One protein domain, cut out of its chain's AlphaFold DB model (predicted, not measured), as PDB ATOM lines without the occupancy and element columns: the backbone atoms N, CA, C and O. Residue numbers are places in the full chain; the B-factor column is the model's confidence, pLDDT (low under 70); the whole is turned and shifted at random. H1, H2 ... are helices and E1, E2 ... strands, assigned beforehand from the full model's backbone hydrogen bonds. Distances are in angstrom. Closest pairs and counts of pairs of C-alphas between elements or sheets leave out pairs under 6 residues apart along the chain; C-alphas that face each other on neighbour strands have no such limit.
ATOM      1  N   TRP A   8      10.142   7.350 190.261       66.75
ATOM      2  CA  TRP A   8      10.089   7.345 191.729       66.75
ATOM      3  C   TRP A   8       9.038   8.314 192.320       66.75
ATOM      4  O   TRP A   8       8.201   7.845 193.093       66.75
ATOM      5  N   PRO A   9       8.931   9.591 191.884       69.31
ATOM      6  CA  PRO A   9       7.864  10.488 192.352       69.31
ATOM      7  C   PRO A   9       6.456   9.955 192.069       69.31
ATOM      8  O   PRO A   9       5.518  10.160 192.836       69.31
ATOM      9  N   ARG A  10       6.302   9.232 190.957       68.62
ATOM     10  CA  ARG A  10       5.029   8.642 190.554       68.62
ATOM     11  C   ARG A  10       4.688   7.402 191.393       68.62
ATOM     12  O   ARG A  10       3.566   7.216 191.856       68.62
ATOM     13  N   ALA A  11       5.676   6.562 191.664       69.38
ATOM     14  CA  ALA A  11       5.521   5.452 192.592       69.38
ATOM     15  C   ALA A  11       5.128   5.911 194.007       69.38
ATOM     16  O   ALA A  11       4.286   5.273 194.644       69.38
ATOM     17  N   GLN A  12       5.706   7.018 194.471       73.81
ATOM     18  CA  GLN A  12       5.423   7.588 195.783       73.81
ATOM     19  C   GLN A  12       3.971   8.078 195.888       73.81
ATOM     20  O   GLN A  12       3.257   7.635 196.781       73.81
ATOM     21  N   VAL A  13       3.485   8.872 194.925       75.19
ATOM     22  CA  VAL A  13       2.076   9.329 194.878       75.19
ATOM     23  C   VAL A  13       1.088   8.156 194.907       75.19
ATOM     24  O   VAL A  13       0.062   8.228 195.576       75.19
ATOM     25  N   ALA A  14       1.381   7.066 194.192       74.44
ATOM     26  CA  ALA A  14       0.529   5.876 194.200       74.44
ATOM     27  C   ALA A  14       0.494   5.187 195.577       74.44
ATOM     28  O   ALA A  14      -0.561   4.736 196.013       74.44
ATOM     29  N   THR A  15       1.640   5.120 196.256       79.50
ATOM     30  CA  THR A  15       1.781   4.467 197.568       79.50
ATOM     31  C   THR A  15       1.156   5.304 198.686       79.50
ATOM     32  O   THR A  15       0.488   4.771 199.563       79.50
ATOM     33  N   GLU A  16       1.342   6.623 198.639       83.25
ATOM     34  CA  GLU A  16       0.776   7.560 199.611       83.25
ATOM     35  C   GLU A  16      -0.728   7.751 199.410       83.25
ATOM     36  O   GLU A  16      -1.475   7.851 200.377       83.25
ATOM     37  N   GLY A  17      -1.188   7.812 198.159       85.12
ATOM     38  CA  GLY A  17      -2.557   8.211 197.836       85.12
ATOM     39  C   GLY A  17      -3.594   7.093 197.908       85.12
ATOM     40  O   GLY A  17      -4.791   7.391 197.953       85.12
ATOM     41  N   MET A  18      -3.165   5.828 197.901       88.75
ATOM     42  CA  MET A  18      -4.057   4.670 197.863       88.75
ATOM     43  C   MET A  18      -3.838   3.751 199.065       88.75
ATOM     44  O   MET A  18      -2.711   3.493 199.483       88.75
ATOM     45  N   GLU A  19      -4.928   3.216 199.599       92.69
ATOM     46  CA  GLU A  19      -4.926   2.152 200.598       92.69
ATOM     47  C   GLU A  19      -5.514   0.875 200.011       92.69
ATOM     48  O   GLU A  19      -6.431   0.929 199.196       92.69
ATOM     49  N   LEU A  20      -4.972  -0.276 200.402       93.00
ATOM     50  CA  LEU A  20      -5.517  -1.572 200.019       93.00
ATOM     51  C   LEU A  20      -6.707  -1.891 200.926       93.00
ATOM     52  O   LEU A  20      -6.542  -1.964 202.140       93.00
ATOM     53  N   LEU A  21      -7.884  -2.082 200.335       93.50
ATOM     54  CA  LEU A  21      -9.090  -2.505 201.047       93.50
ATOM     55  C   LEU A  21      -9.208  -4.022 201.112       93.50
ATOM     56  O   LEU A  21      -9.536  -4.579 202.153       93.50
ATOM     57  N   GLU A  22      -8.967  -4.685 199.982       93.56
ATOM     58  CA  GLU A  22      -9.123  -6.130 199.856       93.56
ATOM     59  C   GLU A  22      -8.086  -6.677 198.871       93.56
ATOM     60  O   GLU A  22      -7.997  -6.222 197.722       93.56
ATOM     61  N   ASP A  23      -7.291  -7.651 199.325       94.00
ATOM     62  CA  ASP A  23      -6.337  -8.378 198.486       94.00
ATOM     63  C   ASP A  23      -6.950  -9.696 198.028       94.00
ATOM     64  O   ASP A  23      -7.308 -10.545 198.840       94.00
ATOM     65  N   ARG A  24      -7.036  -9.880 196.711       92.44
ATOM     66  CA  ARG A  24      -7.480 -11.122 196.064       92.44
ATOM     67  C   ARG A  24      -8.834 -11.643 196.576       92.44
ATOM     68  O   ARG A  24      -8.910 -12.804 196.990       92.44
ATOM     69  N   PRO A  25      -9.917 -10.841 196.489       90.81
ATOM     70  CA  PRO A  25     -11.263 -11.274 196.871       90.81
ATOM     71  C   PRO A  25     -11.619 -12.598 196.192       90.81
ATOM     72  O   PRO A  25     -11.525 -12.707 194.968       90.81
ATOM     73  N   GLY A  26     -11.999 -13.615 196.969       85.06
ATOM     74  CA  GLY A  26     -12.353 -14.936 196.432       85.06
ATOM     75  C   GLY A  26     -11.243 -15.604 195.605       85.06
ATOM     76  O   GLY A  26     -11.539 -16.347 194.673       85.06
ATOM     77  N   GLY A  27      -9.970 -15.295 195.878       89.50
ATOM     78  CA  GLY A  27      -8.814 -15.831 195.147       89.50
ATOM     79  C   GLY A  27      -8.543 -15.169 193.790       89.50
ATOM     80  O   GLY A  27      -7.631 -15.579 193.068       89.50
ATOM     81  N   LEU A  28      -9.302 -14.131 193.420       89.62
ATOM     82  CA  LEU A  28      -9.126 -13.422 192.154       89.62
ATOM     83  C   LEU A  28      -7.773 -12.702 192.092       89.62
ATOM     84  O   LEU A  28      -7.270 -12.180 193.081       89.62
ATOM     85  N   ARG A  29      -7.201 -12.562 190.889       90.44
ATOM     86  CA  ARG A  29      -6.034 -11.686 190.655       90.44
ATOM     87  C   ARG A  29      -6.456 -10.212 190.590       90.44
ATOM     88  O   ARG A  29      -6.247  -9.544 189.576       90.44
ATOM     89  N   LEU A  30      -7.045  -9.732 191.680       90.12
ATOM     90  CA  LEU A  30      -7.616  -8.401 191.856       90.12
ATOM     91  C   LEU A  30      -7.204  -7.829 193.219       90.12
ATOM     92  O   LEU A  30      -7.104  -8.558 194.194       90.12
ATOM     93  N   GLN A  31      -6.994  -6.523 193.276       91.44
ATOM     94  CA  GLN A  31      -6.863  -5.716 194.479       91.44
ATOM     95  C   GLN A  31      -7.891  -4.595 194.401       91.44
ATOM     96  O   GLN A  31      -8.001  -3.926 193.365       91.44
ATOM     97  N   LEU A  32      -8.643  -4.409 195.480       91.81
ATOM     98  CA  LEU A  32      -9.528  -3.265 195.662       91.81
ATOM     99  C   LEU A  32      -8.787  -2.242 196.509       91.81
ATOM    100  O   LEU A  32      -8.321  -2.555 197.601       91.81
ATOM    101  N   LEU A  33      -8.638  -1.035 195.981       91.19
ATOM    102  CA  LEU A  33      -7.937   0.057 196.637       91.19
ATOM    103  C   LEU A  33      -8.885   1.228 196.847       91.19
ATOM    104  O   LEU A  33      -9.754   1.463 196.016       91.19
ATOM    105  N   ARG A  34      -8.664   2.016 197.892       92.50
ATOM    106  CA  ARG A  34      -9.389   3.258 198.159       92.50
ATOM    107  C   ARG A  34      -8.445   4.439 198.108       92.50
ATOM    108  O   ARG A  34      -7.308   4.352 198.564       92.50
ATOM    109  N   CYS A  35      -8.890   5.549 197.537       90.62
ATOM    110  CA  CYS A  35      -8.148   6.789 197.670       90.62
ATOM    111  C   CYS A  35      -8.255   7.297 199.108       90.62
ATOM    112  O   CYS A  35      -9.358   7.525 199.598       90.62
ATOM    113  N   ARG A  36      -7.115   7.550 199.751       92.00
ATOM    114  CA  ARG A  36      -7.072   8.074 201.125       92.00
ATOM    115  C   ARG A  36      -7.632   9.490 201.261       92.00
ATOM    116  O   ARG A  36      -7.926   9.918 202.367       92.00
ATOM    117  N   HIS A  37      -7.740  10.225 200.155       88.88
ATOM    118  CA  HIS A  37      -8.211  11.605 200.164       88.88
ATOM    119  C   HIS A  37      -9.719  11.712 199.926       88.88
ATOM    120  O   HIS A  37     -10.426  12.271 200.755       88.88
ATOM    121  N   CYS A  38     -10.225  11.166 198.814       88.38
ATOM    122  CA  CYS A  38     -11.643  11.294 198.453       88.38
ATOM    123  C   CYS A  38     -12.470  10.019 198.668       88.38
ATOM    124  O   CYS A  38     -13.646   9.995 198.324       88.38
ATOM    125  N   GLY A  39     -11.869   8.929 199.157       90.62
ATOM    126  CA  GLY A  39     -12.576   7.673 199.420       90.62
ATOM    127  C   GLY A  39     -12.985   6.875 198.177       90.62
ATOM    128  O   GLY A  39     -13.555   5.798 198.308       90.62
ATOM    129  N   THR A  40     -12.691   7.351 196.966       89.44
ATOM    130  CA  THR A  40     -13.063   6.643 195.734       89.44
ATOM    131  C   THR A  40     -12.309   5.327 195.592       89.44
ATOM    132  O   THR A  40     -11.080   5.284 195.701       89.44
ATOM    133  N   GLU A  41     -13.046   4.262 195.284       91.12
ATOM    134  CA  GLU A  41     -12.501   2.917 195.133       91.12
ATOM    135  C   GLU A  41     -12.017   2.627 193.704       91.12
ATOM    136  O   GLU A  41     -12.522   3.151 192.705       91.12
ATOM    137  N   ARG A  42     -11.000   1.769 193.600       87.62
ATOM    138  CA  ARG A  42     -10.356   1.375 192.350       87.62
ATOM    139  C   ARG A  42      -9.994  -0.103 192.346       87.62
ATOM    140  O   ARG A  42      -9.426  -0.624 193.297       87.62
ATOM    141  N   ALA A  43     -10.249  -0.747 191.214       88.19
ATOM    142  CA  ALA A  43      -9.835  -2.113 190.937       88.19
ATOM    143  C   ALA A  43      -8.473  -2.131 190.223       88.19
ATOM    144  O   ALA A  43      -8.280  -1.423 189.231       88.19
ATOM    145  N   CYS A  44      -7.524  -2.944 190.687       85.12
ATOM    146  CA  CYS A  44      -6.226  -3.148 190.031       85.12
ATOM    147  C   CYS A  44      -5.750  -4.598 190.123       85.12
ATOM    148  O   CYS A  44      -6.189  -5.356 190.975       85.12
ATOM    149  N   ARG A  45      -4.844  -5.016 189.236       84.94
ATOM    150  CA  ARG A  45      -4.182  -6.322 189.374       84.94
ATOM    151  C   ARG A  45      -3.131  -6.264 190.494       84.94
ATOM    152  O   ARG A  45      -2.478  -5.230 190.630       84.94
ATOM    153  N   PRO A  46      -2.889  -7.367 191.225       85.75
ATOM    154  CA  PRO A  46      -1.813  -7.433 192.206       85.75
ATOM    155  C   PRO A  46      -0.468  -6.977 191.629       85.75
ATOM    156  O   PRO A  46      -0.095  -7.376 190.521       85.75
ATOM    157  N   GLY A  47       0.237  -6.132 192.383       78.94
ATOM    158  CA  GLY A  47       1.535  -5.561 192.003       78.94
ATOM    159  C   GLY A  47       1.460  -4.308 191.122       78.94
ATOM    160  O   GLY A  47       2.492  -3.695 190.852       78.94
ATOM    161  N   TRP A  48       0.268  -3.888 190.685       78.69
ATOM    162  CA  TRP A  48       0.107  -2.642 189.937       78.69
ATOM    163  C   TRP A  48       0.036  -1.448 190.884       78.69
ATOM    164  O   TRP A  48      -0.787  -1.405 191.793       78.69
ATOM    165  N   ARG A  49       0.865  -0.434 190.623       76.00
ATOM    166  CA  ARG A  49       0.783   0.860 191.309       76.00
ATOM    167  C   ARG A  49      -0.232   1.748 190.599       76.00
ATOM    168  O   ARG A  49      -0.165   1.927 189.382       76.00
ATOM    169  N   THR A  50      -1.169   2.300 191.362       76.44
ATOM    170  CA  THR A  50      -2.274   3.103 190.834       76.44
ATOM    171  C   THR A  50      -2.540   4.337 191.689       76.44
ATOM    172  O   THR A  50      -2.088   4.410 192.824       76.44
ATOM    173  N   ARG A  51      -3.275   5.308 191.142       80.06
ATOM    174  CA  ARG A  51      -3.720   6.521 191.846       80.06
ATOM    175  C   ARG A  51      -5.238   6.662 191.784       80.06
ATOM    176  O   ARG A  51      -5.911   5.892 191.091       80.06
ATOM    177  N   CYS A  52      -5.760   7.694 192.434       83.06
ATOM    178  CA  CYS A  52      -7.174   8.029 192.372       83.06
ATOM    179  C   CYS A  52      -7.657   8.296 190.935       83.06
ATOM    180  O   CYS A  52      -6.918   8.808 190.091       83.06
ATOM    181  N   HIS A  53      -8.932   7.990 190.682       80.69
ATOM    182  CA  HIS A  53      -9.655   8.401 189.474       80.69
ATOM    183  C   HIS A  53     -10.037   9.882 189.445       80.69
ATOM    184  O   HIS A  53     -10.465  10.352 188.404       80.69
ATOM    185  N   ILE A  54      -9.905  10.592 190.565       84.75
ATOM    186  CA  ILE A  54     -10.440  11.941 190.750       84.75
ATOM    187  C   ILE A  54      -9.309  12.858 191.190       84.75
ATOM    188  O   ILE A  54      -8.932  13.741 190.435       84.75
ATOM    189  N   CYS A  55      -8.710  12.608 192.358       83.12
ATOM    190  CA  CYS A  55      -7.746  13.533 192.952       83.12
ATOM    191  C   CYS A  55      -6.522  13.788 192.065       83.12
ATOM    192  O   CYS A  55      -5.823  12.858 191.637       83.12
ATOM    193  N   LEU A  56      -6.228  15.069 191.860       76.56
ATOM    194  CA  LEU A  56      -5.011  15.543 191.230       76.56
ATOM    195  C   LEU A  56      -3.934  15.805 192.274       76.56
ATOM    196  O   LEU A  56      -3.959  16.798 192.993       76.56
ATOM    197  N   ASP A  57      -2.901  14.969 192.281       72.75
ATOM    198  CA  ASP A  57      -1.663  15.319 192.972       72.75
ATOM    199  C   ASP A  57      -0.842  16.280 192.097       72.75
ATOM    200  O   ASP A  57      -0.599  15.990 190.919       72.75
ATOM    201  N   ARG A  58      -0.376  17.404 192.660       65.50
ATOM    202  CA  ARG A  58       0.436  18.413 191.951       65.50
ATOM    203  C   ARG A  58       1.707  17.829 191.321       65.50
ATOM    204  O   ARG A  58       2.066  18.244 190.222       65.50
ATOM    205  N   ARG A  59       2.326  16.811 191.936       64.44
ATOM    206  CA  ARG A  59       3.484  16.059 191.399       64.44
ATOM    207  C   ARG A  59       3.137  15.274 190.131       64.44
ATOM    208  O   ARG A  59       4.011  14.814 189.405       64.44
ATOM    209  N   SER A  60       1.846  15.105 189.866       60.34
ATOM    210  CA  SER A  60       1.296  14.378 188.726       60.34
ATOM    211  C   SER A  60       0.498  15.260 187.756       60.34
ATOM    212  O   SER A  60       0.022  14.743 186.748       60.34
ATOM    213  N   ALA A  61       0.350  16.557 188.059       57.50
ATOM    214  CA  ALA A  61      -0.518  17.507 187.358       57.50
ATOM    215  C   ALA A  61       0.183  18.310 186.247       57.50
ATOM    216  O   ALA A  61      -0.494  18.926 185.429       57.50
ATOM    217  N   GLN A  62       1.519  18.310 186.213       53.03
ATOM    218  CA  GLN A  62       2.304  19.266 185.423       53.03
ATOM    219  C   GLN A  62       2.264  19.046 183.903       53.03
ATOM    220  O   GLN A  62       2.705  19.925 183.175       53.03
ATOM    221  N   ASP A  63       1.710  17.935 183.403       53.12
ATOM    222  CA  ASP A  63       1.726  17.668 181.960       53.12
ATOM    223  C   ASP A  63       0.582  16.746 181.506       53.12
ATOM    224  O   ASP A  63       0.765  15.548 181.278       53.12
ATOM    225  N   LEU A  64      -0.655  17.262 181.464       63.41
ATOM    226  CA  LEU A  64      -1.824  16.413 181.226       63.41
ATOM    227  C   LEU A  64      -2.829  17.000 180.220       63.41
ATOM    228  O   LEU A  64      -3.325  18.111 180.427       63.41
ATOM    229  N   PRO A  65      -3.260  16.206 179.215       67.62
ATOM    230  CA  PRO A  65      -4.506  16.418 178.468       67.62
ATOM    231  C   PRO A  65      -5.707  16.806 179.350       67.62
ATOM    232  O   PRO A  65      -6.556  17.573 178.904       67.62
ATOM    233  N   ALA A  66      -5.717  16.367 180.617       71.81
ATOM    234  CA  ALA A  66      -6.640  16.798 181.670       71.81
ATOM    235  C   ALA A  66      -6.819  18.318 181.751       71.81
ATOM    236  O   ALA A  66      -7.938  18.811 181.793       71.81
ATOM    237  N   MET A  67      -5.709  19.065 181.796       79.56
ATOM    238  CA  MET A  67      -5.732  20.511 182.022       79.56
ATOM    239  C   MET A  67      -6.213  21.261 180.779       79.56
ATOM    240  O   MET A  67      -6.826  22.318 180.907       79.56
ATOM    241  N   ARG A  68      -5.973  20.704 179.581       79.00
ATOM    242  CA  ARG A  68      -6.560  21.214 178.332       79.00
ATOM    243  C   ARG A  68      -8.071  21.005 178.326       79.00
ATOM    244  O   ARG A  68      -8.800  21.980 178.218       79.00
ATOM    245  N   GLN A  69      -8.533  19.782 178.587       78.62
ATOM    246  CA  GLN A  69      -9.966  19.479 178.672       78.62
ATOM    247  C   GLN A  69     -10.677  20.303 179.750       78.62
ATOM    248  O   GLN A  69     -11.767  20.805 179.512       78.62
ATOM    249  N   ALA A  70     -10.054  20.497 180.915       85.38
ATOM    250  CA  ALA A  70     -10.601  21.340 181.973       85.38
ATOM    251  C   ALA A  70     -10.723  22.809 181.545       85.38
ATOM    252  O   ALA A  70     -11.695  23.468 181.903       85.38
ATOM    253  N   ARG A  71      -9.767  23.327 180.763       87.25
ATOM    254  CA  ARG A  71      -9.825  24.690 180.219       87.25
ATOM    255  C   ARG A  71     -10.950  24.838 179.198       87.25
ATOM    256  O   ARG A  71     -11.713  25.797 179.296       87.25
ATOM    257  N   ASP A  72     -11.066  23.882 178.281       84.94
ATOM    258  CA  ASP A  72     -12.113  23.869 177.256       84.94
ATOM    259  C   ASP A  72     -13.500  23.757 177.913       84.94
ATOM    260  O   ASP A  72     -14.392  24.563 177.650       84.94
ATOM    261  N   ALA A  73     -13.652  22.834 178.868       85.50
ATOM    262  CA  ALA A  73     -14.883  22.656 179.629       85.50
ATOM    263  C   ALA A  73     -15.238  23.886 180.469       85.50
ATOM    264  O   ALA A  73     -16.401  24.272 180.517       85.50
ATOM    265  N   LEU A  74     -14.259  24.547 181.100       85.88
ATOM    266  CA  LEU A  74     -14.502  25.757 181.888       85.88
ATOM    267  C   LEU A  74     -15.119  26.879 181.040       85.88
ATOM    268  O   LEU A  74     -15.988  27.603 181.531       85.88
ATOM    269  N   ALA A  75     -14.709  27.016 179.775       82.62
ATOM    270  CA  ALA A  75     -15.313  27.977 178.855       82.62
ATOM    271  C   ALA A  75     -16.792  27.643 178.588       82.62
ATOM    272  O   ALA A  75     -17.655  28.513 178.715       82.62
ATOM    273  N   THR A  76     -17.103  26.373 178.316       83.31
ATOM    274  CA  THR A  76     -18.480  25.895 178.101       83.31
ATOM    275  C   THR A  76     -19.348  25.993 179.362       83.31
ATOM    276  O   THR A  76     -20.502  26.412 179.298       83.31
ATOM    277  N   PHE A  77     -18.808  25.657 180.533       84.25
ATOM    278  CA  PHE A  77     -19.544  25.656 181.800       84.25
ATOM    279  C   PHE A  77     -19.980  27.050 182.237       84.25
ATOM    280  O   PHE A  77     -21.062  27.197 182.808       84.25
ATOM    281  N   ARG A  78     -19.170  28.074 181.945       78.75
ATOM    282  CA  ARG A  78     -19.539  29.478 182.180       78.75
ATOM    283  C   ARG A  78     -20.726  29.906 181.323       78.75
ATOM    284  O   ARG A  78     -21.584  30.624 181.820       78.75
ATOM    285  N   ALA A  79     -20.803  29.431 180.080       75.00
ATOM    286  CA  ALA A  79     -21.921  29.734 179.189       75.00
ATOM    287  C   ALA A  79     -23.239  29.077 179.648       75.00
ATOM    288  O   ALA A  79     -24.303  29.668 179.495       75.00
ATOM    289  N   ASN A  80     -23.169  27.894 180.272       75.00
ATOM    290  CA  ASN A  80     -24.343  27.064 180.577       75.00
ATOM    291  C   ASN A  80     -24.710  26.981 182.074       75.00
ATOM    292  O   ASN A  80     -25.435  26.073 182.468       75.00
ATOM    293  N   ARG A  81     -24.182  27.868 182.936       75.12
ATOM    294  CA  ARG A  81     -24.357  27.847 184.414       75.12
ATOM    295  C   ARG A  81     -23.927  26.547 185.125       75.12
ATOM    296  O   ARG A  81     -24.093  26.420 186.332       75.12
ATOM    297  N   GLN A  82     -23.280  25.608 184.433       82.94
ATOM    298  CA  GLN A  82     -22.691  24.403 185.043       82.94
ATOM    299  C   GLN A  82     -21.498  24.726 185.954       82.94
ATOM    300  O   GLN A  82     -21.075  23.889 186.748       82.94
ATOM    301  N   ILE A  83     -20.971  25.951 185.873       86.19
ATOM    302  CA  ILE A  83     -19.904  26.420 186.755       86.19
ATOM    303  C   ILE A  83     -20.309  26.397 188.236       86.19
ATOM    304  O   ILE A  83     -19.459  26.131 189.080       86.19
ATOM    305  N   ASP A  84     -21.591  26.592 188.556       87.19
ATOM    306  CA  ASP A  84     -22.078  26.564 189.939       87.19
ATOM    307  C   ASP A  84     -21.973  25.160 190.549       87.19
ATOM    308  O   ASP A  84     -21.577  25.023 191.706       87.19
ATOM    309  N   LEU A  85     -22.192  24.110 189.749       88.88
ATOM    310  CA  LEU A  85     -21.997  22.718 190.168       88.88
ATOM    311  C   LEU A  85     -20.524  22.413 190.451       88.88
ATOM    312  O   LEU A  85     -20.210  21.743 191.433       88.88
ATOM    313  N   VAL A  86     -19.606  22.940 189.632       89.81
ATOM    314  CA  VAL A  86     -18.163  22.794 189.880       89.81
ATOM    315  C   VAL A  86     -17.771  23.492 191.179       89.81
ATOM    316  O   VAL A  86     -17.011  22.953 191.978       89.81
ATOM    317  N   ARG A  87     -18.302  24.692 191.418       90.81
ATOM    318  CA  ARG A  87     -18.034  25.454 192.643       90.81
ATOM    319  C   ARG A  87     -18.570  24.739 193.877       90.81
ATOM    320  O   ARG A  87     -17.849  24.655 194.865       90.81
ATOM    321  N   GLN A  88     -19.780  24.187 193.796       90.50
ATOM    322  CA  GLN A  88     -20.376  23.376 194.856       90.50
ATOM    323  C   GLN A  88     -19.539  22.125 195.141       90.50
ATOM    324  O   GLN A  88     -19.229  21.859 196.298       90.50
ATOM    325  N   PHE A  89     -19.129  21.392 194.100       90.50
ATOM    326  CA  PHE A  89     -18.266  20.213 194.226       90.50
ATOM    327  C   PHE A  89     -16.949  20.529 194.945       90.50
ATOM    328  O   PHE A  89     -16.493  19.750 195.776       90.50
ATOM    329  N   LEU A  90     -16.358  21.688 194.651       89.81
ATOM    330  CA  LEU A  90     -15.108  22.143 195.259       89.81
ATOM    331  C   LEU A  90     -15.293  22.846 196.616       89.81
ATOM    332  O   LEU A  90     -14.301  23.239 197.223       89.81
ATOM    333  N   GLY A  91     -16.532  23.052 197.076       91.44
ATOM    334  CA  GLY A  91     -16.819  23.799 198.304       91.44
ATOM    335  C   GLY A  91     -16.405  25.276 198.252       91.44
ATOM    336  O   GLY A  91     -16.071  25.851 199.286       91.44
ATOM    337  N   LEU A  92     -16.392  25.895 197.066       90.62
ATOM    338  CA  LEU A  92     -15.952  27.284 196.883       90.62
ATOM    339  C   LEU A  92     -17.027  28.287 197.311       90.62
ATOM    340  O   LEU A  92     -18.195  28.174 196.930       90.62
ATOM    341  N   ARG A  93     -16.615  29.347 198.013       87.50
ATOM    342  CA  ARG A  93     -17.509  30.453 198.397       87.50
ATOM    343  C   ARG A  93     -17.808  31.355 197.207       87.50
ATOM    344  O   ARG A  93     -16.979  31.499 196.305       87.50
ATOM    345  N   THR A  94     -18.979  31.994 197.203       80.50
ATOM    346  CA  THR A  94     -19.399  32.971 196.179       80.50
ATOM    347  C   THR A  94     -18.288  33.983 195.879       80.50
ATOM    348  O   THR A  94     -17.735  34.587 196.792       80.50
ATOM    349  N   GLY A  95     -17.941  34.145 194.598       78.00
ATOM    350  CA  GLY A  95     -16.888  35.062 194.142       78.00
ATOM    351  C   GLY A  95     -15.471  34.474 194.065       78.00
ATOM    352  O   GLY A  95     -14.633  35.040 193.371       78.00
ATOM    353  N   GLU A  96     -15.189  33.322 194.687       86.31
ATOM    354  CA  GLU A  96     -13.863  32.688 194.581       86.31
ATOM    355  C   GLU A  96     -13.585  32.181 193.154       86.31
ATOM    356  O   GLU A  96     -14.473  31.598 192.533       86.31
ATOM    357  N   PRO A  97     -12.379  32.350 192.591       86.94
ATOM    358  CA  PRO A  97     -12.075  31.835 191.260       86.94
ATOM    359  C   PRO A  97     -12.060  30.300 191.253       86.94
ATOM    360  O   PRO A  97     -11.464  29.669 192.120       86.94
ATOM    361  N   THR A  98     -12.677  29.681 190.244       88.75
ATOM    362  CA  THR A  98     -12.657  28.217 190.085       88.75
ATOM    363  C   THR A  98     -11.292  27.754 189.555       88.75
ATOM    364  O   THR A  98     -10.941  28.103 188.422       88.75
ATOM    365  N   PRO A  99     -10.511  26.969 190.321       88.75
ATOM    366  CA  PRO A  99      -9.199  26.509 189.886       88.75
ATOM    367  C   PRO A  99      -9.329  25.430 188.804       88.75
ATOM    368  O   PRO A  99     -10.117  24.495 188.940       88.75
ATOM    369  N   LEU A 100      -8.510  25.515 187.747       85.88
ATOM    370  CA  LEU A 100      -8.501  24.529 186.653       85.88
ATOM    371  C   LEU A 100      -8.314  23.072 187.123       85.88
ATOM    372  O   LEU A 100      -9.032  22.214 186.609       85.88
ATOM    373  N   PRO A 101      -7.431  22.761 188.099       85.06
ATOM    374  CA  PRO A 101      -7.363  21.415 188.667       85.06
ATOM    375  C   PRO A 101      -8.707  20.925 189.213       85.06
ATOM    376  O   PRO A 101      -9.113  19.815 188.899       85.06
ATOM    377  N   GLY A 102      -9.446  21.770 189.932       87.19
ATOM    378  CA  GLY A 102     -10.747  21.394 190.479       87.19
ATOM    379  C   GLY A 102     -11.818  21.159 189.404       87.19
ATOM    380  O   GLY A 102     -12.651  20.269 189.547       87.19
ATOM    381  N   VAL A 103     -11.763  21.891 188.284       87.56
ATOM    382  CA  VAL A 103     -12.625  21.616 187.115       87.56
ATOM    383  C   VAL A 103     -12.334  20.227 186.551       87.56
ATOM    384  O   VAL A 103     -13.256  19.493 186.204       87.56
ATOM    385  N   ALA A 104     -11.057  19.852 186.467       84.25
ATOM    386  CA  ALA A 104     -10.685  18.517 186.032       84.25
ATOM    387  C   ALA A 104     -11.235  17.467 187.012       84.25
ATOM    388  O   ALA A 104     -11.948  16.565 186.581       84.25
ATOM    389  N   GLU A 105     -10.976  17.597 188.315       87.12
ATOM    390  CA  GLU A 105     -11.486  16.667 189.337       87.12
ATOM    391  C   GLU A 105     -13.004  16.477 189.240       87.12
ATOM    392  O   GLU A 105     -13.476  15.342 189.246       87.12
ATOM    393  N   PHE A 106     -13.756  17.560 189.028       88.44
ATOM    394  CA  PHE A 106     -15.196  17.502 188.781       88.44
ATOM    395  C   PHE A 106     -15.559  16.681 187.531       88.44
ATOM    396  O   PHE A 106     -16.431  15.810 187.582       88.44
ATOM    397  N   LEU A 107     -14.882  16.912 186.402       85.69
ATOM    398  CA  LEU A 107     -15.096  16.138 185.172       85.69
ATOM    399  C   LEU A 107     -14.795  14.649 185.381       85.69
ATOM    400  O   LEU A 107     -15.538  13.791 184.912       85.69
ATOM    401  N   ALA A 108     -13.720  14.332 186.097       83.88
ATOM    402  CA  ALA A 108     -13.336  12.955 186.357       83.88
ATOM    403  C   ALA A 108     -14.318  12.255 187.307       83.88
ATOM    404  O   ALA A 108     -14.691  11.109 187.059       83.88
ATOM    405  N   ALA A 109     -14.784  12.951 188.349       87.31
ATOM    406  CA  ALA A 109     -15.796  12.454 189.278       87.31
ATOM    407  C   ALA A 109     -17.121  12.154 188.565       87.31
ATOM    408  O   ALA A 109     -17.670  11.064 188.708       87.31
ATOM    409  N   THR A 110     -17.602  13.089 187.744       86.88
ATOM    410  CA  THR A 110     -18.864  12.931 187.004       86.88
ATOM    411  C   THR A 110     -18.775  11.839 185.937       86.88
ATOM    412  O   THR A 110     -19.688  11.023 185.817       86.88
ATOM    413  N   ALA A 111     -17.657  11.749 185.209       84.12
ATOM    414  CA  ALA A 111     -17.425  10.678 184.241       84.12
ATOM    415  C   ALA A 111     -17.298   9.297 184.907       84.12
ATOM    416  O   ALA A 111     -17.783   8.300 184.360       84.12
ATOM    417  N   LEU A 112     -16.654   9.223 186.079       85.69
ATOM    418  CA  LEU A 112     -16.562   7.993 186.860       85.69
ATOM    419  C   LEU A 112     -17.950   7.541 187.295       85.69
ATOM    420  O   LEU A 112     -18.313   6.401 187.018       85.69
ATOM    421  N   GLU A 113     -18.719   8.431 187.918       87.19
ATOM    422  CA  GLU A 113     -20.055   8.126 188.425       87.19
ATOM    423  C   GLU A 113     -20.984   7.678 187.297       87.19
ATOM    424  O   GLU A 113     -21.540   6.587 187.372       87.19
ATOM    425  N   ALA A 114     -21.053   8.426 186.190       84.94
ATOM    426  CA  ALA A 114     -21.848   8.040 185.022       84.94
ATOM    427  C   ALA A 114     -21.425   6.674 184.453       84.94
ATOM    428  O   ALA A 114     -22.251   5.879 184.002       84.94
ATOM    429  N   THR A 115     -20.123   6.372 184.488       83.62
ATOM    430  CA  THR A 115     -19.639   5.063 184.057       83.62
ATOM    431  C   THR A 115     -20.068   3.967 185.022       83.62
ATOM    432  O   THR A 115     -20.567   2.946 184.557       83.62
ATOM    433  N   LEU A 116     -19.870   4.137 186.332       86.69
ATOM    434  CA  LEU A 116     -20.233   3.140 187.345       86.69
ATOM    435  C   LEU A 116     -21.746   2.907 187.395       86.69
ATOM    436  O   LEU A 116     -22.169   1.759 187.520       86.69
ATOM    437  N   ASP A 117     -22.541   3.958 187.204       87.44
ATOM    438  CA  ASP A 117     -24.000   3.897 187.134       87.44
ATOM    439  C   ASP A 117     -24.475   2.968 186.008       87.44
ATOM    440  O   ASP A 117     -25.342   2.127 186.222       87.44
ATOM    441  N   SER A 118     -23.785   2.966 184.857       86.25
ATOM    442  CA  SER A 118     -24.068   2.019 183.762       86.25
ATOM    443  C   SER A 118     -23.835   0.536 184.104       86.25
ATOM    444  O   SER A 118     -24.195  -0.342 183.316       86.25
ATOM    445  N   TYR A 119     -23.209   0.239 185.249       87.31
ATOM    446  CA  TYR A 119     -23.038  -1.119 185.778       87.31
ATOM    447  C   TYR A 119     -23.935  -1.420 186.984       87.31
ATOM    448  O   TYR A 119     -24.007  -2.593 187.374       87.31
ATOM    449  N   ARG A 120     -24.592  -0.409 187.575       86.50
ATOM    450  CA  ARG A 120     -25.530  -0.602 188.687       86.50
ATOM    451  C   ARG A 120     -26.740  -1.388 188.212       86.50
ATOM    452  O   ARG A 120     -27.251  -1.183 187.113       86.50
ATOM    453  N   ARG A 121     -27.185  -2.317 189.051       82.50
ATOM    454  CA  ARG A 121     -28.348  -3.170 188.797       82.50
ATOM    455  C   ARG A 121     -28.751  -3.918 190.063       82.50
ATOM    456  O   ARG A 121     -27.903  -4.094 190.937       82.50
ATOM    457  N   PRO A 122     -30.002  -4.401 190.141       84.00
ATOM    458  CA  PRO A 122     -30.442  -5.249 191.242       84.00
ATOM    459  C   PRO A 122     -29.528  -6.466 191.446       84.00
ATOM    460  O   PRO A 122     -29.004  -7.025 190.480       84.00
ATOM    461  N   GLY A 123     -29.328  -6.857 192.705       86.50
ATOM    462  CA  GLY A 123     -28.540  -8.030 193.096       86.50
ATOM    463  C   GLY A 123     -27.019  -7.850 193.030       86.50
ATOM    464  O   GLY A 123     -26.288  -8.778 193.383       86.50
ATOM    465  N   TRP A 124     -26.525  -6.689 192.589       90.25
ATOM    466  CA  TRP A 124     -25.098  -6.392 192.518       90.25
ATOM    467  C   TRP A 124     -24.756  -5.013 193.075       90.25
ATOM    468  O   TRP A 124     -25.066  -3.983 192.473       90.25
ATOM    469  N   THR A 125     -23.947  -4.999 194.128       92.56
ATOM    470  CA  THR A 125     -23.255  -3.802 194.601       92.56
ATOM    471  C   THR A 125     -21.988  -3.569 193.777       92.56
ATOM    472  O   THR A 125     -21.095  -4.418 193.723       92.56
ATOM    473  N   VAL A 126     -21.875  -2.409 193.123       92.19
ATOM    474  CA  VAL A 126     -20.643  -2.004 192.423       92.19
ATOM    475  C   VAL A 126     -19.575  -1.674 193.465       92.19
ATOM    476  O   VAL A 126     -19.787  -0.797 194.293       92.19
ATOM    477  N   LEU A 127     -18.437  -2.371 193.419       89.38
ATOM    478  CA  LEU A 127     -17.324  -2.150 194.346       89.38
ATOM    479  C   LEU A 127     -16.391  -1.074 193.798       89.38
ATOM    480  O   LEU A 127     -16.224  -0.005 194.365       89.38
ATOM    481  N   ALA A 128     -15.789  -1.348 192.641       86.62
ATOM    482  CA  ALA A 128     -14.749  -0.491 192.103       86.62
ATOM    483  C   ALA A 128     -14.671  -0.566 190.582       86.62
ATOM    484  O   ALA A 128     -14.881  -1.616 189.968       86.62
ATOM    485  N   GLY A 129     -14.300   0.554 189.965       80.69
ATOM    486  CA  GLY A 129     -14.009   0.641 188.537       80.69
ATOM    487  C   GLY A 129     -12.515   0.748 188.249       80.69
ATOM    488  O   GLY A 129     -11.755   1.327 189.024       80.69
ATOM    489  N   ASP A 130     -12.097   0.262 187.084       75.25
ATOM    490  CA  ASP A 130     -10.930   0.772 186.362       75.25
ATOM    491  C   ASP A 130     -11.400   1.359 185.031       75.25
ATOM    492  O   ASP A 130     -11.258   0.758 183.957       75.25
ATOM    493  N   VAL A 131     -12.065   2.511 185.141       66.94
ATOM    494  CA  VAL A 131     -12.677   3.199 184.008       66.94
ATOM    495  C   VAL A 131     -11.583   3.667 183.064       66.94
ATOM    496  O   VAL A 131     -10.710   4.463 183.411       66.94
ATOM    497  N   HIS A 132     -11.617   3.124 181.853       65.94
ATOM    498  CA  HIS A 132     -10.624   3.426 180.840       65.94
ATOM    499  C   HIS A 132     -10.682   4.905 180.458       65.94
ATOM    500  O   HIS A 132     -11.754   5.488 180.339       65.94
ATOM    501  N   GLY A 133      -9.517   5.516 180.278       60.16
ATOM    502  CA  GLY A 133      -9.401   6.955 180.069       60.16
ATOM    503  C   GLY A 133      -9.288   7.739 181.376       60.16
ATOM    504  O   GLY A 133      -8.542   8.710 181.391       60.16
ATOM    505  N   LEU A 134      -9.886   7.300 182.490       65.75
ATOM    506  CA  LEU A 134      -9.750   8.000 183.769       65.75
ATOM    507  C   LEU A 134      -8.370   7.801 184.432       65.75
ATOM    508  O   LEU A 134      -7.704   6.775 184.245       65.75
ATOM    509  N   PRO A 135      -7.897   8.796 185.203       56.47
ATOM    510  CA  PRO A 135      -8.607  10.029 185.568       56.47
ATOM    511  C   PRO A 135      -8.761  11.103 184.465       56.47
ATOM    512  O   PRO A 135      -9.584  11.985 184.627       56.47
ATOM    513  N   TRP A 136      -8.062  11.050 183.319       61.06
ATOM    514  CA  TRP A 136      -7.922  12.236 182.439       61.06
ATOM    515  C   TRP A 136      -8.104  12.011 180.925       61.06
ATOM    516  O   TRP A 136      -7.341  12.529 180.108       61.06
ATOM    517  N   MET A 137      -9.110  11.209 180.586       58.34
ATOM    518  CA  MET A 137      -9.637  10.864 179.257       58.34
ATOM    519  C   MET A 137      -8.588  10.669 178.143       58.34
ATOM    520  O   MET A 137      -8.517  11.436 177.182       58.34
ATOM    521  N   GLY A 138      -7.782   9.609 178.266       52.28
ATOM    522  CA  GLY A 138      -7.003   9.045 177.150       52.28
ATOM    523  C   GLY A 138      -7.852   8.221 176.166       52.28
ATOM    524  O   GLY A 138      -9.011   7.914 176.442       52.28
ATOM    525  N   THR A 139      -7.268   7.829 175.026       45.78
ATOM    526  CA  THR A 139      -7.960   7.152 173.913       45.78
ATOM    527  C   THR A 139      -8.732   5.902 174.378       45.78
ATOM    528  O   THR A 139      -8.103   5.009 174.954       45.78
ATOM    529  N   PRO A 140     -10.048   5.779 174.097       47.03
ATOM    530  CA  PRO A 140     -10.940   4.705 174.575       47.03
ATOM    531  C   PRO A 140     -10.548   3.249 174.252       47.03
ATOM    532  O   PRO A 140     -11.183   2.323 174.747       47.03
ATOM    533  N   LEU A 141      -9.533   3.025 173.414       41.47
ATOM    534  CA  LEU A 141      -9.294   1.755 172.713       41.47
ATOM    535  C   LEU A 141      -8.087   0.947 173.232       41.47
ATOM    536  O   LEU A 141      -7.621   0.029 172.563       41.47
ATOM    537  N   GLY A 142      -7.547   1.271 174.410       48.66
ATOM    538  CA  GLY A 142      -6.386   0.562 174.961       48.66
ATOM    539  C   GLY A 142      -6.763  -0.723 175.706       48.66
ATOM    540  O   GLY A 142      -7.634  -0.714 176.569       48.66
ATOM    541  N   SER A 143      -6.034  -1.813 175.464       46.91
ATOM    542  CA  SER A 143      -6.205  -3.151 176.069       46.91
ATOM    543  C   SER A 143      -5.903  -3.254 177.582       46.91
ATOM    544  O   SER A 143      -5.757  -4.351 178.116       46.91
ATOM    545  N   ALA A 144      -5.801  -2.128 178.292       57.47
ATOM    546  CA  ALA A 144      -5.216  -2.042 179.632       57.47
ATOM    547  C   ALA A 144      -6.218  -1.741 180.766       57.47
ATOM    548  O   ALA A 144      -5.776  -1.395 181.858       57.47
ATOM    549  N   SER A 145      -7.534  -1.831 180.531       71.38
ATOM    550  CA  SER A 145      -8.543  -1.681 181.596       71.38
ATOM    551  C   SER A 145      -8.699  -2.971 182.406       71.38
ATOM    552  O   SER A 145      -8.909  -4.059 181.858       71.38
ATOM    553  N   HIS A 146      -8.668  -2.853 183.731       77.19
ATOM    554  CA  HIS A 146      -8.977  -3.940 184.659       77.19
ATOM    555  C   HIS A 146     -10.487  -4.201 184.796       77.19
ATOM    556  O   HIS A 146     -10.879  -5.250 185.311       77.19
ATOM    557  N   GLY A 147     -11.332  -3.329 184.235       82.56
ATOM    558  CA  GLY A 147     -12.790  -3.437 184.232       82.56
ATOM    559  C   GLY A 147     -13.467  -2.906 185.493       82.56
ATOM    560  O   GLY A 147     -12.811  -2.476 186.437       82.56
ATOM    561  N   THR A 148     -14.798  -2.952 185.492       88.44
ATOM    562  CA  THR A 148     -15.634  -2.649 186.659       88.44
ATOM    563  C   THR A 148     -15.964  -3.938 187.394       88.44
ATOM    564  O   THR A 148     -16.232  -4.955 186.757       88.44
ATOM    565  N   TRP A 149     -15.931  -3.910 188.719       90.69
ATOM    566  CA  TRP A 149     -16.128  -5.066 189.586       90.69
ATOM    567  C   TRP A 149     -17.272  -4.812 190.556       90.69
ATOM    568  O   TRP A 149     -17.478  -3.687 191.010       90.69
ATOM    569  N   GLY A 150     -18.009  -5.870 190.872       91.81
ATOM    570  CA  GLY A 150     -19.113  -5.828 191.816       91.81
ATOM    571  C   GLY A 150     -19.167  -7.076 192.673       91.81
ATOM    572  O   GLY A 150     -18.560  -8.097 192.345       91.81
ATOM    573  N   ARG A 151     -19.912  -6.965 193.768       92.25
ATOM    574  CA  ARG A 151     -20.225  -8.038 194.700       92.25
ATOM    575  C   ARG A 151     -21.687  -8.414 194.536       92.25
ATOM    576  O   ARG A 151     -22.541  -7.537 194.514       92.25
ATOM    577  N   HIS A 152     -21.963  -9.704 194.407       91.94
ATOM    578  CA  HIS A 152     -23.328 -10.201 194.375       91.94
ATOM    579  C   HIS A 152     -23.934 -10.119 195.774       91.94
ATOM    580  O   HIS A 152     -23.383 -10.709 196.707       91.94
ATOM    581  N   ASP A 153     -25.067  -9.440 195.914       91.38
ATOM    582  CA  ASP A 153     -25.637  -9.092 197.219       91.38
ATOM    583  C   ASP A 153     -26.052 -10.340 198.013       91.38
ATOM    584  O   ASP A 153     -25.870 -10.398 199.225       91.38
ATOM    585  N   ALA A 154     -26.534 -11.385 197.329       90.25
ATOM    586  CA  ALA A 154     -27.045 -12.585 197.992       90.25
ATOM    587  C   ALA A 154     -25.960 -13.569 198.463       90.25
ATOM    588  O   ALA A 154     -26.189 -14.337 199.390       90.25
ATOM    589  N   CYS A 155     -24.794 -13.608 197.808       90.38
ATOM    590  CA  CYS A 155     -23.781 -14.647 198.074       90.38
ATOM    591  C   CYS A 155     -22.359 -14.116 198.254       90.38
ATOM    592  O   CYS A 155     -21.419 -14.897 198.365       90.38
ATOM    593  N   GLY A 156     -22.167 -12.798 198.185       91.00
ATOM    594  CA  GLY A 156     -20.860 -12.165 198.334       91.00
ATOM    595  C   GLY A 156     -19.880 -12.407 197.180       91.00
ATOM    596  O   GLY A 156     -18.755 -11.917 197.242       91.00
ATOM    597  N   THR A 157     -20.266 -13.127 196.119       91.44
ATOM    598  CA  THR A 157     -19.362 -13.418 194.994       91.44
ATOM    599  C   THR A 157     -18.899 -12.125 194.331       91.44
ATOM    600  O   THR A 157     -19.717 -11.333 193.864       91.44
ATOM    601  N   VAL A 158     -17.582 -11.928 194.254       91.50
ATOM    602  CA  VAL A 158     -16.977 -10.806 193.529       91.50
ATOM    603  C   VAL A 158     -16.740 -11.211 192.079       91.50
ATOM    604  O   VAL A 158     -16.150 -12.252 191.805       91.50
ATOM    605  N   ALA A 159     -17.197 -10.393 191.133       90.50
ATOM    606  CA  ALA A 159     -17.035 -10.660 189.709       90.50
ATOM    607  C   ALA A 159     -16.882  -9.375 188.893       90.50
ATOM    608  O   ALA A 159     -17.325  -8.291 189.283       90.50
ATOM    609  N   LYS A 160     -16.265  -9.508 187.715       89.50
ATOM    610  CA  LYS A 160     -16.179  -8.420 186.743       89.50
ATOM    611  C   LYS A 160     -17.561  -8.174 186.135       89.50
ATOM    612  O   LYS A 160     -18.166  -9.075 185.549       89.50
ATOM    613  N   LEU A 161     -18.055  -6.948 186.256       87.94
ATOM    614  CA  LEU A 161     -19.327  -6.515 185.698       87.94
ATOM    615  C   LEU A 161     -19.154  -6.133 184.225       87.94
ATOM    616  O   LEU A 161     -18.267  -5.365 183.853       87.94
ATOM    617  N   ASN A 162     -20.047  -6.651 183.392       83.31
ATOM    618  CA  ASN A 162     -20.218  -6.259 182.003       83.31
ATOM    619  C   ASN A 162     -21.527  -5.478 181.866       83.31
ATOM    620  O   ASN A 162     -22.511  -5.793 182.535       83.31
ATOM    621  N   ARG A 163     -21.563  -4.518 180.934       72.38
ATOM    622  CA  ARG A 163     -22.774  -3.735 180.622       72.38
ATOM    623  C   ARG A 163     -23.949  -4.613 180.146       72.38
ATOM    624  O   ARG A 163     -25.097  -4.217 180.261       72.38
ATOM    625  N   GLY A 164     -23.667  -5.818 179.638       64.75
ATOM    626  CA  GLY A 164     -24.647  -6.787 179.122       64.75
ATOM    627  C   GLY A 164     -25.107  -7.870 180.111       64.75
ATOM    628  O   GLY A 164     -25.371  -8.981 179.672       64.75
ATOM    629  N   ARG A 165     -25.182  -7.557 181.413       70.56
ATOM    630  CA  ARG A 165     -25.521  -8.454 182.543       70.56
ATOM    631  C   ARG A 165     -24.517  -9.602 182.801       70.56
ATOM    632  O   ARG A 165     -24.641 -10.694 182.261       70.56
ATOM    633  N   THR A 166     -23.542  -9.394 183.697       73.88
ATOM    634  CA  THR A 166     -22.796 -10.514 184.326       73.88
ATOM    635  C   THR A 166     -23.728 -11.306 185.234       73.88
ATOM    636  O   THR A 166     -24.273 -10.732 186.173       73.88
ATOM    637  N   GLU A 167     -23.886 -12.598 184.995       80.50
ATOM    638  CA  GLU A 167     -24.628 -13.484 185.889       80.50
ATOM    639  C   GLU A 167     -23.739 -13.987 187.031       80.50
ATOM    640  O   GLU A 167     -22.535 -14.187 186.847       80.50
ATOM    641  N   CYS A 168     -24.322 -14.182 188.217       84.94
ATOM    642  CA  CYS A 168     -23.587 -14.705 189.362       84.94
ATOM    643  C   CYS A 168     -23.229 -16.174 189.115       84.94
ATOM    644  O   CYS A 168     -24.143 -16.976 188.961       84.94
ATOM    645  N   PRO A 169     -21.946 -16.573 189.114       80.94
ATOM    646  CA  PRO A 169     -21.563 -17.959 188.837       80.94
ATOM    647  C   PRO A 169     -21.999 -18.941 189.936       80.94
ATOM    648  O   PRO A 169     -22.070 -20.141 189.679       80.94
ATOM    649  N   THR A 170     -22.313 -18.438 191.131       85.50
ATOM    650  CA  THR A 170     -22.624 -19.237 192.324       85.50
ATOM    651  C   THR A 170     -24.128 -19.397 192.543       85.50
ATOM    652  O   THR A 170     -24.602 -20.488 192.836       85.50
ATOM    653  N   CYS A 171     -24.901 -18.320 192.387       85.75
ATOM    654  CA  CYS A 171     -26.353 -18.363 192.560       85.75
ATOM    655  C   CYS A 171     -27.046 -18.950 191.327       85.75
ATOM    656  O   CYS A 171     -26.482 -18.865 190.230       85.75
ATOM    657  N   PRO A 172     -28.272 -19.487 191.469       83.31
ATOM    658  CA  PRO A 172     -29.117 -19.793 190.324       83.31
ATOM    659  C   PRO A 172     -29.254 -18.573 189.395       83.31
ATOM    660  O   PRO A 172     -29.260 -17.439 189.882       83.31
TER     661      PRO A 172
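What this domain is: This is residues 8 to 172 of the 287 residues of an uncharacterized protein of Kutzneria sp. 744 (UniProt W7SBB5). Two small sheets, E1 E2 E3 and E4 E5 E6, sit partly face to face as a sandwich with crossed strands at one end of the domain. From there the long helix H4 reaches to the other end, where H2 and H3 pack on its residues 100 to 107. The 165 printed residues hold four named helices and six named strands, in the order H1 E1 E2 E3 H2 H3 H4 E4 E5 E6; both sheets are antiparallel in that order. The class is mixed, helices and strands, with under half of the residues in named elements. The whole is compact, with a radius of gyration of the C-alphas of 17.2 A and spans of 55 by 38 by 31 A.

How they stand to each other: Begin at H1, residues 8 to 17, which only just is on the first sheet, with 5 pairs of C-alphas within 10 A, and only grazes it with residues 14 to 17. Next come E1, residues 18 to 23, E2, 31 to 35, and E3, 41 to 44, a meander, each strand the antiparallel neighbour of the one before. Look for N 19 and O 34 at 2.8 A, and N 33 and O 42 at 2.8 A, within hydrogen-bond range. H2, residues 65 to 79, touches H4, residues 100 to 117, about perpendicular at 89 degrees, closest at the C-alphas of Ala 70 and Ala 104, 4.9 A. H3, residues 83 to 89, touches H4 at 75 degrees, about perpendicular, closest at the C-alphas of Val 86 and Phe 106, 6.2 A. E4, residues 124 to 130, E5, 147 to 152, and E6, 158 to 161, make the second meander, with N 127 and O 149 at 2.9 A and N 161 and O 148 at 2.7 A. H4 only grazes this sheet, with residues 112 to 117. The sheets face each other, their strands at 73 degrees; the closest C-alphas of E3 and E4 are those of Arg 42 and Ala 128, 4.8 A. Every O i to N i+4 pair is within hydrogen-bond range in H1, H3 and H4; in H2, 10 of 11 are.

Where its parts are: Find C-alpha 8 at (10.089, 7.345, 191.729), where H1 begins. H2 is 21.9 A long; H4 runs 25.8 A from C-alpha 100 at (-8.501, 24.529, 186.653). E4 is 17.0 A and E5 16.1 A; E6 ends at C-alpha 161, (-19.327, -6.515, 185.698).

The domain as a whole: The farthest C-alphas, of Gly 95 and Pro 172, are 56.3 A apart. The printed part has no cut. The links E3 to H2 and E4 to E5 are long. Look for pLDDT under 70 at residues 8 to 11, 58 to 65, 131 to 144 and 164.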